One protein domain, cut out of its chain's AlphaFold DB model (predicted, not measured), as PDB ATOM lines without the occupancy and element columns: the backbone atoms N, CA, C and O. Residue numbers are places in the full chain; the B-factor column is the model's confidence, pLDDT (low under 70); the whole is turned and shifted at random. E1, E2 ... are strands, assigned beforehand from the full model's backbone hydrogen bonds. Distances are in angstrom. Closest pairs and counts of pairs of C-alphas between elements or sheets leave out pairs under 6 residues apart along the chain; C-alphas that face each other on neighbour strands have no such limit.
ATOM      1  N   ASN A 507     -19.420   4.739 -48.665       87.88
ATOM      2  CA  ASN A 507     -19.249   5.978 -49.417       87.88
ATOM      3  C   ASN A 507     -18.849   7.103 -48.460       87.88
ATOM      4  O   ASN A 507     -19.419   7.221 -47.373       87.88
ATOM      5  N   LEU A 508     -17.904   7.942 -48.881       87.38
ATOM      6  CA  LEU A 508     -17.481   9.111 -48.118       87.38
ATOM      7  C   LEU A 508     -18.218  10.356 -48.614       87.38
ATOM      8  O   LEU A 508     -18.258  10.631 -49.811       87.38
ATOM      9  N   ASP A 509     -18.777  11.143 -47.694       87.88
ATOM     10  CA  ASP A 509     -19.348  12.441 -48.044       87.88
ATOM     11  C   ASP A 509     -18.233  13.483 -48.185       87.88
ATOM     12  O   ASP A 509     -17.768  14.082 -47.214       87.88
ATOM     13  N   ILE A 510     -17.829  13.739 -49.423       87.44
ATOM     14  CA  ILE A 510     -16.796  14.723 -49.770       87.44
ATOM     15  C   ILE A 510     -17.370  16.080 -50.220       87.44
ATOM     16  O   ILE A 510     -16.629  16.930 -50.705       87.44
ATOM     17  N   SER A 511     -18.674  16.325 -50.023       87.31
ATOM     18  CA  SER A 511     -19.345  17.564 -50.468       87.31
ATOM     19  C   SER A 511     -18.884  18.834 -49.746       87.31
ATOM     20  O   SER A 511     -19.113  19.946 -50.218       87.31
ATOM     21  N   THR A 512     -18.222  18.680 -48.601       89.31
ATOM     22  CA  THR A 512     -17.655  19.770 -47.804       89.31
ATOM     23  C   THR A 512     -16.303  19.349 -47.242       89.31
ATOM     24  O   THR A 512     -16.092  18.177 -46.923       89.31
ATOM     25  N   ALA A 513     -15.387  20.311 -47.126       90.25
ATOM     26  CA  ALA A 513     -14.080  20.102 -46.512       90.25
ATOM     27  C   ALA A 513     -14.183  19.980 -44.981       90.25
ATOM     28  O   ALA A 513     -15.131  20.485 -44.375       90.25
ATOM     29  N   GLY A 514     -13.166  19.379 -44.360       92.38
ATOM     30  CA  GLY A 514     -13.039  19.282 -42.900       92.38
ATOM     31  C   GLY A 514     -13.223  17.872 -42.341       92.38
ATOM     32  O   GLY A 514     -13.404  16.915 -43.087       92.38
ATOM     33  N   ASP A 515     -13.117  17.744 -41.018       95.06
ATOM     34  CA  ASP A 515     -13.202  16.454 -40.330       95.06
ATOM     35  C   ASP A 515     -14.617  15.888 -40.346       95.06
ATOM     36  O   ASP A 515     -15.587  16.562 -39.992       95.06
ATOM     37  N   LYS A 516     -14.714  14.619 -40.728       94.25
ATOM     38  CA  LYS A 516     -15.950  13.852 -40.789       94.25
ATOM     39  C   LYS A 516     -15.710  12.432 -40.292       94.25
ATOM     40  O   LYS A 516     -14.578  11.963 -40.191       94.25
ATOM     41  N   THR A 517     -16.799  11.728 -40.008       94.88
ATOM     42  CA  THR A 517     -16.769  10.315 -39.625       94.88
ATOM     43  C   THR A 517     -17.811   9.528 -40.397       94.88
ATOM     44  O   THR A 517     -18.901  10.036 -40.662       94.88
ATOM     45  N   VAL A 518     -17.506   8.274 -40.707       93.31
ATOM     46  CA  VAL A 518     -18.471   7.292 -41.202       93.31
ATOM     47  C   VAL A 518     -18.429   6.066 -40.300       93.31
ATOM     48  O   VAL A 518     -17.359   5.592 -39.927       93.31
ATOM     49  N   SER A 519     -19.601   5.574 -39.903       94.81
ATOM     50  CA  SER A 519     -19.730   4.334 -39.136       94.81
ATOM     51  C   SER A 519     -20.105   3.206 -40.080       94.81
ATOM     52  O   SER A 519     -21.127   3.286 -40.762       94.81
ATOM     53  N   ILE A 520     -19.275   2.170 -40.127       94.25
ATOM     54  CA  ILE A 520     -19.462   1.008 -40.989       94.25
ATOM     55  C   ILE A 520     -19.836  -0.180 -40.100       94.25
ATOM     56  O   ILE A 520     -18.982  -0.662 -39.345       94.25
ATOM     57  N   PRO A 521     -21.091  -0.666 -40.154       94.94
ATOM     58  CA  PRO A 521     -21.489  -1.852 -39.416       94.94
ATOM     59  C   PRO A 521     -20.662  -3.052 -39.862       94.94
ATOM     60  O   PRO A 521     -20.569  -3.344 -41.056       94.94
ATOM     61  N   HIS A 522     -20.093  -3.771 -38.904       94.50
ATOM     62  CA  HIS A 522     -19.331  -4.980 -39.173       94.50
ATOM     63  C   HIS A 522     -20.044  -6.210 -38.625       94.50
ATOM     64  O   HIS A 522     -20.912  -6.136 -37.756       94.50
ATOM     65  N   ARG A 523     -19.630  -7.383 -39.096       94.69
ATOM     66  CA  ARG A 523     -20.132  -8.679 -38.628       94.69
ATOM     67  C   ARG A 523     -19.002  -9.584 -38.136       94.69
ATOM     68  O   ARG A 523     -19.090 -10.804 -38.262       94.69
ATOM     69  N   PHE A 524     -17.922  -8.999 -37.618       96.19
ATOM     70  CA  PHE A 524     -16.904  -9.775 -36.920       96.19
ATOM     71  C   PHE A 524     -17.519 -10.573 -35.763       96.19
ATOM     72  O   PHE A 524     -18.493 -10.144 -35.148       96.19
ATOM     73  N   LEU A 525     -16.951 -11.746 -35.475       95.69
ATOM     74  CA  LEU A 525     -17.412 -12.614 -34.381       95.69
ATOM     75  C   LEU A 525     -17.139 -12.035 -32.985       95.69
ATOM     76  O   LEU A 525     -17.752 -12.462 -32.012       95.69
ATOM     77  N   TYR A 526     -16.221 -11.082 -32.898       95.06
ATOM     78  CA  TYR A 526     -15.831 -10.344 -31.703       95.06
ATOM     79  C   TYR A 526     -15.435  -8.921 -32.112       95.06
ATOM     80  O   TYR A 526     -15.255  -8.646 -33.299       95.06
ATOM     81  N   THR A 527     -15.291  -8.017 -31.143       94.94
ATOM     82  CA  THR A 527     -14.769  -6.665 -31.389       94.94
ATOM     83  C   THR A 527     -13.334  -6.759 -31.917       94.94
ATOM     84  O   THR A 527     -12.479  -7.267 -31.187       94.94
ATOM     85  N   PRO A 528     -13.052  -6.341 -33.164       93.69
ATOM     86  CA  PRO A 528     -11.708  -6.456 -33.714       93.69
ATOM     87  C   PRO A 528     -10.749  -5.472 -33.029       93.69
ATOM     88  O   PRO A 528     -11.142  -4.387 -32.609       93.69
ATOM     89  N   ASP A 529      -9.476  -5.842 -32.933       91.38
ATOM     90  CA  ASP A 529      -8.412  -4.927 -32.500       91.38
ATOM     91  C   ASP A 529      -8.040  -3.980 -33.656       91.38
ATOM     92  O   ASP A 529      -8.115  -4.363 -34.826       91.38
ATOM     93  N   PHE A 530      -7.575  -2.765 -33.348       90.06
ATOM     94  CA  PHE A 530      -7.078  -1.811 -34.350       90.06
ATOM     95  C   PHE A 530      -6.030  -2.424 -35.288       90.06
ATOM     96  O   PHE A 530      -6.019  -2.126 -36.479       90.06
ATOM     97  N   ARG A 531      -5.192  -3.335 -34.779       88.81
ATOM     98  CA  ARG A 531      -4.169  -4.058 -35.549       88.81
ATOM     99  C   ARG A 531      -4.747  -5.008 -36.605       88.81
ATOM    100  O   ARG A 531      -3.999  -5.470 -37.458       88.81
ATOM    101  N   GLN A 532      -6.046  -5.317 -36.557       89.44
ATOM    102  CA  GLN A 532      -6.731  -6.141 -37.561       89.44
ATOM    103  C   GLN A 532      -7.359  -5.315 -38.687       89.44
ATOM    104  O   GLN A 532      -7.894  -5.899 -39.630       89.44
ATOM    105  N   ILE A 533      -7.332  -3.982 -38.595       90.06
ATOM    106  CA  ILE A 533      -7.961  -3.103 -39.577       90.06
ATOM    107  C   ILE A 533      -6.914  -2.624 -40.578       90.06
ATOM    108  O   ILE A 533      -5.977  -1.908 -40.232       90.06
ATOM    109  N   GLN A 534      -7.109  -2.996 -41.838       89.25
ATOM    110  CA  GLN A 534      -6.414  -2.397 -42.966       89.25
ATOM    111  C   GLN A 534      -7.385  -1.454 -43.670       89.25
ATOM    112  O   GLN A 534      -8.486  -1.865 -44.016       89.25
ATOM    113  N   LEU A 535      -6.972  -0.202 -43.852       88.38
ATOM    114  CA  LEU A 535      -7.798   0.852 -44.424       88.38
ATOM    115  C   LEU A 535      -7.288   1.222 -45.814       88.38
ATOM    116  O   LEU A 535      -6.096   1.496 -45.983       88.38
ATOM    117  N   THR A 536      -8.186   1.259 -46.790       84.56
ATOM    118  CA  THR A 536      -7.895   1.693 -48.155       84.56
ATOM    119  C   THR A 536      -8.918   2.721 -48.634       84.56
ATOM    120  O   THR A 536     -10.065   2.754 -48.184       84.56
ATOM    121  N   ILE A 537      -8.483   3.600 -49.536       80.06
ATOM    122  CA  ILE A 537      -9.365   4.507 -50.271       80.06
ATOM    123  C   ILE A 537      -9.362   4.035 -51.717       80.06
ATOM    124  O   ILE A 537      -8.295   3.883 -52.310       80.06
ATOM    125  N   ASP A 538     -10.555   3.814 -52.253       71.44
ATOM    126  CA  ASP A 538     -10.770   3.480 -53.654       71.44
ATOM    127  C   ASP A 538     -11.356   4.704 -54.369       71.44
ATOM    128  O   ASP A 538     -12.415   5.219 -53.968       71.44
ATOM    129  N   ASP A 539     -10.650   5.186 -55.396       64.25
ATOM    130  CA  ASP A 539     -11.214   6.143 -56.344       64.25
ATOM    131  C   ASP A 539     -12.009   5.360 -57.394       64.25
ATOM    132  O   ASP A 539     -11.609   4.299 -57.869       64.25
ATOM    133  N   ARG A 540     -13.235   5.803 -57.680       66.94
ATOM    134  CA  ARG A 540     -14.027   5.151 -58.733       66.94
ATOM    135  C   ARG A 540     -13.510   5.598 -60.097       66.94
ATOM    136  O   ARG A 540     -12.651   6.460 -60.196       66.94
ATOM    137  N   SER A 541     -14.121   5.101 -61.174       65.31
ATOM    138  CA  SER A 541     -13.760   5.417 -62.572       65.31
ATOM    139  C   SER A 541     -13.555   6.907 -62.906       65.31
ATOM    140  O   SER A 541     -12.937   7.209 -63.924       65.31
ATOM    141  N   THR A 542     -14.078   7.825 -62.085       71.25
ATOM    142  CA  THR A 542     -13.752   9.255 -62.103       71.25
ATOM    143  C   THR A 542     -13.156   9.649 -60.741       71.25
ATOM    144  O   THR A 542     -13.909   9.688 -59.762       71.25
ATOM    145  N   PRO A 543     -11.852   9.970 -60.664       70.50
ATOM    146  CA  PRO A 543     -11.196  10.360 -59.419       70.50
ATOM    147  C   PRO A 543     -11.814  11.617 -58.805       70.50
ATOM    148  O   PRO A 543     -12.234  12.533 -59.521       70.50
ATOM    149  N   THR A 544     -11.839  11.694 -57.475       72.81
ATOM    150  CA  THR A 544     -12.124  12.963 -56.791       72.81
ATOM    151  C   THR A 544     -10.990  13.964 -57.022       72.81
ATOM    152  O   THR A 544      -9.823  13.593 -57.139       72.81
ATOM    153  N   THR A 545     -11.322  15.253 -57.077       76.31
ATOM    154  CA  THR A 545     -10.317  16.329 -57.113       76.31
ATOM    155  C   THR A 545      -9.827  16.728 -55.716       76.31
ATOM    156  O   THR A 545      -8.870  17.493 -55.601       76.31
ATOM    157  N   SER A 546     -10.457  16.215 -54.651       80.12
ATOM    158  CA  SER A 546     -10.062  16.459 -53.264       80.12
ATOM    159  C   SER A 546      -9.075  15.405 -52.762       80.12
ATOM    160  O   SER A 546      -9.212  14.213 -53.021       80.12
ATOM    161  N   THR A 547      -8.089  15.827 -51.970       85.94
ATOM    162  CA  THR A 547      -7.254  14.899 -51.201       85.94
ATOM    163  C   THR A 547      -8.026  14.454 -49.966       85.94
ATOM    164  O   THR A 547      -8.390  15.288 -49.136       85.94
ATOM    165  N   VAL A 548      -8.238  13.147 -49.819       86.44
ATOM    166  CA  VAL A 548      -8.917  12.567 -48.657       86.44
ATOM    167  C   VAL A 548      -7.895  11.872 -47.763       86.44
ATOM    168  O   VAL A 548      -7.200  10.958 -48.193       86.44
ATOM    169  N   THR A 549      -7.806  12.306 -46.506       88.88
ATOM    170  CA  THR A 549      -7.060  11.587 -45.457       88.88
ATOM    171  C   THR A 549      -8.031  10.722 -44.666       88.88
ATOM    172  O   THR A 549      -9.105  11.212 -44.328       88.88
ATOM    173  N   CYS A 550      -7.672   9.477 -44.347       89.50
ATOM    174  CA  CYS A 550      -8.509   8.556 -43.575       89.50
ATOM    175  C   CYS A 550      -7.737   7.911 -42.414       89.50
ATOM    176  O   CYS A 550      -6.544   7.631 -42.532       89.50
ATOM    177  N   TRP A 551      -8.422   7.650 -41.303       91.56
ATOM    178  CA  TRP A 551      -7.887   6.951 -40.133       91.56
ATOM    179  C   TRP A 551      -8.988   6.152 -39.433       91.56
ATOM    180  O   TRP A 551     -10.175   6.456 -39.554       91.56
ATOM    181  N   VAL A 552      -8.607   5.131 -38.667       93.38
ATOM    182  CA  VAL A 552      -9.556   4.443 -37.782       93.38
ATOM    183  C   VAL A 552      -9.772   5.329 -36.558       93.38
ATOM    184  O   VAL A 552      -8.829   5.605 -35.821       93.38
ATOM    185  N   ASN A 553     -10.995   5.820 -36.377       93.88
ATOM    186  CA  ASN A 553     -11.346   6.739 -35.299       93.88
ATOM    187  C   ASN A 553     -11.770   5.997 -34.028       93.88
ATOM    188  O   ASN A 553     -11.369   6.387 -32.938       93.88
ATOM    189  N   ASP A 554     -12.579   4.945 -34.172       95.19
ATOM    190  CA  ASP A 554     -13.026   4.098 -33.062       95.19
ATOM    191  C   ASP A 554     -13.447   2.707 -33.564       95.19
ATOM    192  O   ASP A 554     -13.791   2.536 -34.739       95.19
ATOM    193  N   ILE A 555     -13.443   1.712 -32.677       94.94
ATOM    194  CA  ILE A 555     -13.948   0.363 -32.947       94.94
ATOM    195  C   ILE A 555     -14.849  -0.063 -31.794       94.94
ATOM    196  O   ILE A 555     -14.430  -0.181 -30.647       94.94
ATOM    197  N   THR A 556     -16.101  -0.356 -32.126       94.88
ATOM    198  CA  THR A 556     -17.105  -0.833 -31.171       94.88
ATOM    199  C   THR A 556     -17.432  -2.299 -31.431       94.88
ATOM    200  O   THR A 556     -16.952  -2.897 -32.388       94.88
ATOM    201  N   ALA A 557     -18.304  -2.897 -30.619       91.75
ATOM    202  CA  ALA A 557     -18.745  -4.274 -30.839       91.75
ATOM    203  C   ALA A 557     -19.516  -4.501 -32.153       91.75
ATOM    204  O   ALA A 557     -19.698  -5.651 -32.550       91.75
ATOM    205  N   THR A 558     -19.995  -3.442 -32.809       94.38
ATOM    206  CA  THR A 558     -20.866  -3.548 -33.990       94.38
ATOM    207  C   THR A 558     -20.453  -2.665 -35.162       94.38
ATOM    208  O   THR A 558     -20.940  -2.881 -36.269       94.38
ATOM    209  N   ASN A 559     -19.578  -1.680 -34.955       95.94
ATOM    210  CA  ASN A 559     -19.199  -0.705 -35.974       95.94
ATOM    211  C   ASN A 559     -17.700  -0.413 -35.945       95.94
ATOM    212  O   ASN A 559     -17.120  -0.259 -34.867       95.94
ATOM    213  N   ILE A 560     -17.123  -0.235 -37.133       95.06
ATOM    214  CA  ILE A 560     -15.848   0.460 -37.326       95.06
ATOM    215  C   ILE A 560     -16.167   1.914 -37.650       95.06
ATOM    216  O   ILE A 560     -16.891   2.191 -38.607       95.06
ATOM    217  N   VAL A 561     -15.636   2.845 -36.865       94.81
ATOM    218  CA  VAL A 561     -15.777   4.278 -37.120       94.81
ATOM    219  C   VAL A 561     -14.517   4.758 -37.818       94.81
ATOM    220  O   VAL A 561     -13.432   4.760 -37.239       94.81
ATOM    221  N   VAL A 562     -14.659   5.175 -39.069       94.19
ATOM    222  CA  VAL A 562     -13.570   5.746 -39.862       94.19
ATOM    223  C   VAL A 562     -13.684   7.262 -39.808       94.19
ATOM    224  O   VAL A 562     -14.722   7.826 -40.156       94.19
ATOM    225  N   GLY A 563     -12.619   7.919 -39.361       94.12
ATOM    226  CA  GLY A 563     -12.458   9.359 -39.495       94.12
ATOM    227  C   GLY A 563     -11.861   9.682 -40.859       94.12
ATOM    228  O   GLY A 563     -10.990   8.961 -41.349       94.12
ATOM    229  N   TYR A 564     -12.354  10.736 -41.498       93.00
ATOM    230  CA  TYR A 564     -11.830  11.191 -42.777       93.00
ATOM    231  C   TYR A 564     -11.891  12.711 -42.920       93.00
ATOM    232  O   TYR A 564     -12.718  13.377 -42.300       93.00
ATOM    233  N   ARG A 565     -11.004  13.262 -43.753       93.25
ATOM    234  CA  ARG A 565     -10.896  14.701 -44.011       93.25
ATOM    235  C   ARG A 565     -10.682  14.972 -45.503       93.25
ATOM    236  O   ARG A 565      -9.575  14.724 -45.988       93.25
ATOM    237  N   PRO A 566     -11.688  15.499 -46.224       90.62
ATOM    238  CA  PRO A 566     -11.509  16.070 -47.556       90.62
ATOM    239  C   PRO A 566     -10.810  17.431 -47.453       90.62
ATOM    240  O   PRO A 566     -11.182  18.272 -46.626       90.62
ATOM    241  N   SER A 567      -9.802  17.668 -48.291       91.12
ATOM    242  CA  SER A 567      -9.076  18.945 -48.352       91.12
ATOM    243  C   SER A 567      -9.895  20.086 -48.967       91.12
ATOM    244  O   SER A 567      -9.609  21.255 -48.717       91.12
ATOM    245  N   ALA A 568     -10.911  19.750 -49.765       88.31
ATOM    246  CA  ALA A 568     -11.786  20.672 -50.478       88.31
ATOM    247  C   ALA A 568     -13.144  19.996 -50.733       88.31
ATOM    248  O   ALA A 568     -13.253  18.775 -50.659       88.31
ATOM    249  N   ALA A 569     -14.174  20.787 -51.031       84.69
ATOM    250  CA  ALA A 569     -15.465  20.256 -51.455       84.69
ATOM    251  C   ALA A 569     -15.375  19.667 -52.874       84.69
ATOM    252  O   ALA A 569     -14.859  20.327 -53.777       84.69
ATOM    253  N   ASP A 570     -15.928  18.474 -53.078       80.00
ATOM    254  CA  ASP A 570     -16.172  17.887 -54.398       80.00
ATOM    255  C   ASP A 570     -17.684  17.745 -54.601       80.00
ATOM    256  O   ASP A 570     -18.408  17.234 -53.745       80.00
ATOM    257  N   THR A 571     -18.182  18.228 -55.736       74.62
ATOM    258  CA  THR A 571     -19.618  18.251 -56.046       74.62
ATOM    259  C   THR A 571     -20.213  16.861 -56.286       74.62
ATOM    260  O   THR A 571     -21.433  16.735 -56.348       74.62
ATOM    261  N   ASP A 572     -19.380  15.825 -56.436       73.50
ATOM    262  CA  ASP A 572     -19.809  14.452 -56.704       73.50
ATOM    263  C   ASP A 572     -19.328  13.487 -55.608       73.50
ATOM    264  O   ASP A 572     -18.215  12.958 -55.628       73.50
ATOM    265  N   THR A 573     -20.210  13.222 -54.644       66.38
ATOM    266  CA  THR A 573     -19.942  12.361 -53.481       66.38
ATOM    267  C   THR A 573     -19.842  10.872 -53.819       66.38
ATOM    268  O   THR A 573     -19.539  10.060 -52.947       66.38
ATOM    269  N   SER A 574     -20.060  10.481 -55.081       68.94
ATOM    270  CA  SER A 574     -19.899   9.094 -55.524       68.94
ATOM    271  C   SER A 574     -18.443   8.714 -55.827       68.94
ATOM    272  O   SER A 574     -18.161   7.536 -56.046       68.94
ATOM    273  N   ARG A 575     -17.519   9.685 -55.823       73.81
ATOM    274  CA  ARG A 575     -16.131   9.520 -56.288       73.81
ATOM    275  C   ARG A 575     -15.149   8.978 -55.251       73.81
ATOM    276  O   ARG A 575     -14.036   8.628 -55.630       73.81
ATOM    277  N   ALA A 576     -15.541   8.877 -53.978       74.31
ATOM    278  CA  ALA A 576     -14.679   8.365 -52.911       74.31
ATOM    279  C   ALA A 576     -15.378   7.279 -52.081       74.31
ATOM    280  O   ALA A 576     -16.447   7.495 -51.502       74.31
ATOM    281  N   THR A 577     -14.742   6.108 -51.995       77.75
ATOM    282  CA  THR A 577     -15.175   5.002 -51.130       77.75
ATOM    283  C   THR A 577     -14.040   4.647 -50.180       77.75
ATOM    284  O   THR A 577     -12.882   4.576 -50.582       77.75
ATOM    285  N   CYS A 578     -14.369   4.425 -48.914       78.06
ATOM    286  CA  CYS A 578     -13.460   3.798 -47.967       78.06
ATOM    287  C   CYS A 578     -13.753   2.296 -47.936       78.06
ATOM    288  O   CYS A 578     -14.928   1.919 -47.873       78.06
ATOM    289  N   ALA A 579     -12.706   1.471 -48.013       78.31
ATOM    290  CA  ALA A 579     -12.772   0.011 -48.000       78.31
ATOM    291  C   ALA A 579     -11.793  -0.597 -46.989       78.31
ATOM    292  O   ALA A 579     -10.651  -0.079 -46.889       78.31
TER     293      ALA A 579
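What this domain is: This is residues 507 to 579 of the 579 residues of the protein "Endo-alpha-sialidase" of Escherichia coli (UniProt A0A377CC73). Little regular structure is present: a strongly twisted sheet of three strands, ordered E1, E4, E3, has the small pair E2 and E5 loosely over one face. Of 73 printed residues, 28 are in five named strands, E1 to E5 along the chain; the class is all strand, both sheets antiparallel. It is compact, radius of gyration of the C-alphas 12.8 A, yet elongated, spanning 37 by 24 by 17 A.

How they stand to each other: Edge strand E1, residues 516 to 521, has N 518 within hydrogen-bond range, 2.9 A, of O 562 in inner strand E4, residues 559 to 566. E3, residues 548 to 555, and E4 form a hairpin, with N 551 and O 563 at 2.9 A. E2, residues 537 to 539, pairs with E5, residues 576 to 578, N 538 and O 577 at 3.0 A.

Where its parts are: E1, 16.7 A long, begins at C-alpha 516 (-15.950, 13.852, -40.789). E3 measures 20.5 A and E4 21.8 A. E5 ends at C-alpha 578 (-13.460, 3.798, -47.967).

The domain as a whole: The printed part has no cut. E1 to E2 is a long link. Residues 539 to 541 and 573 to 574 have pLDDT under 70.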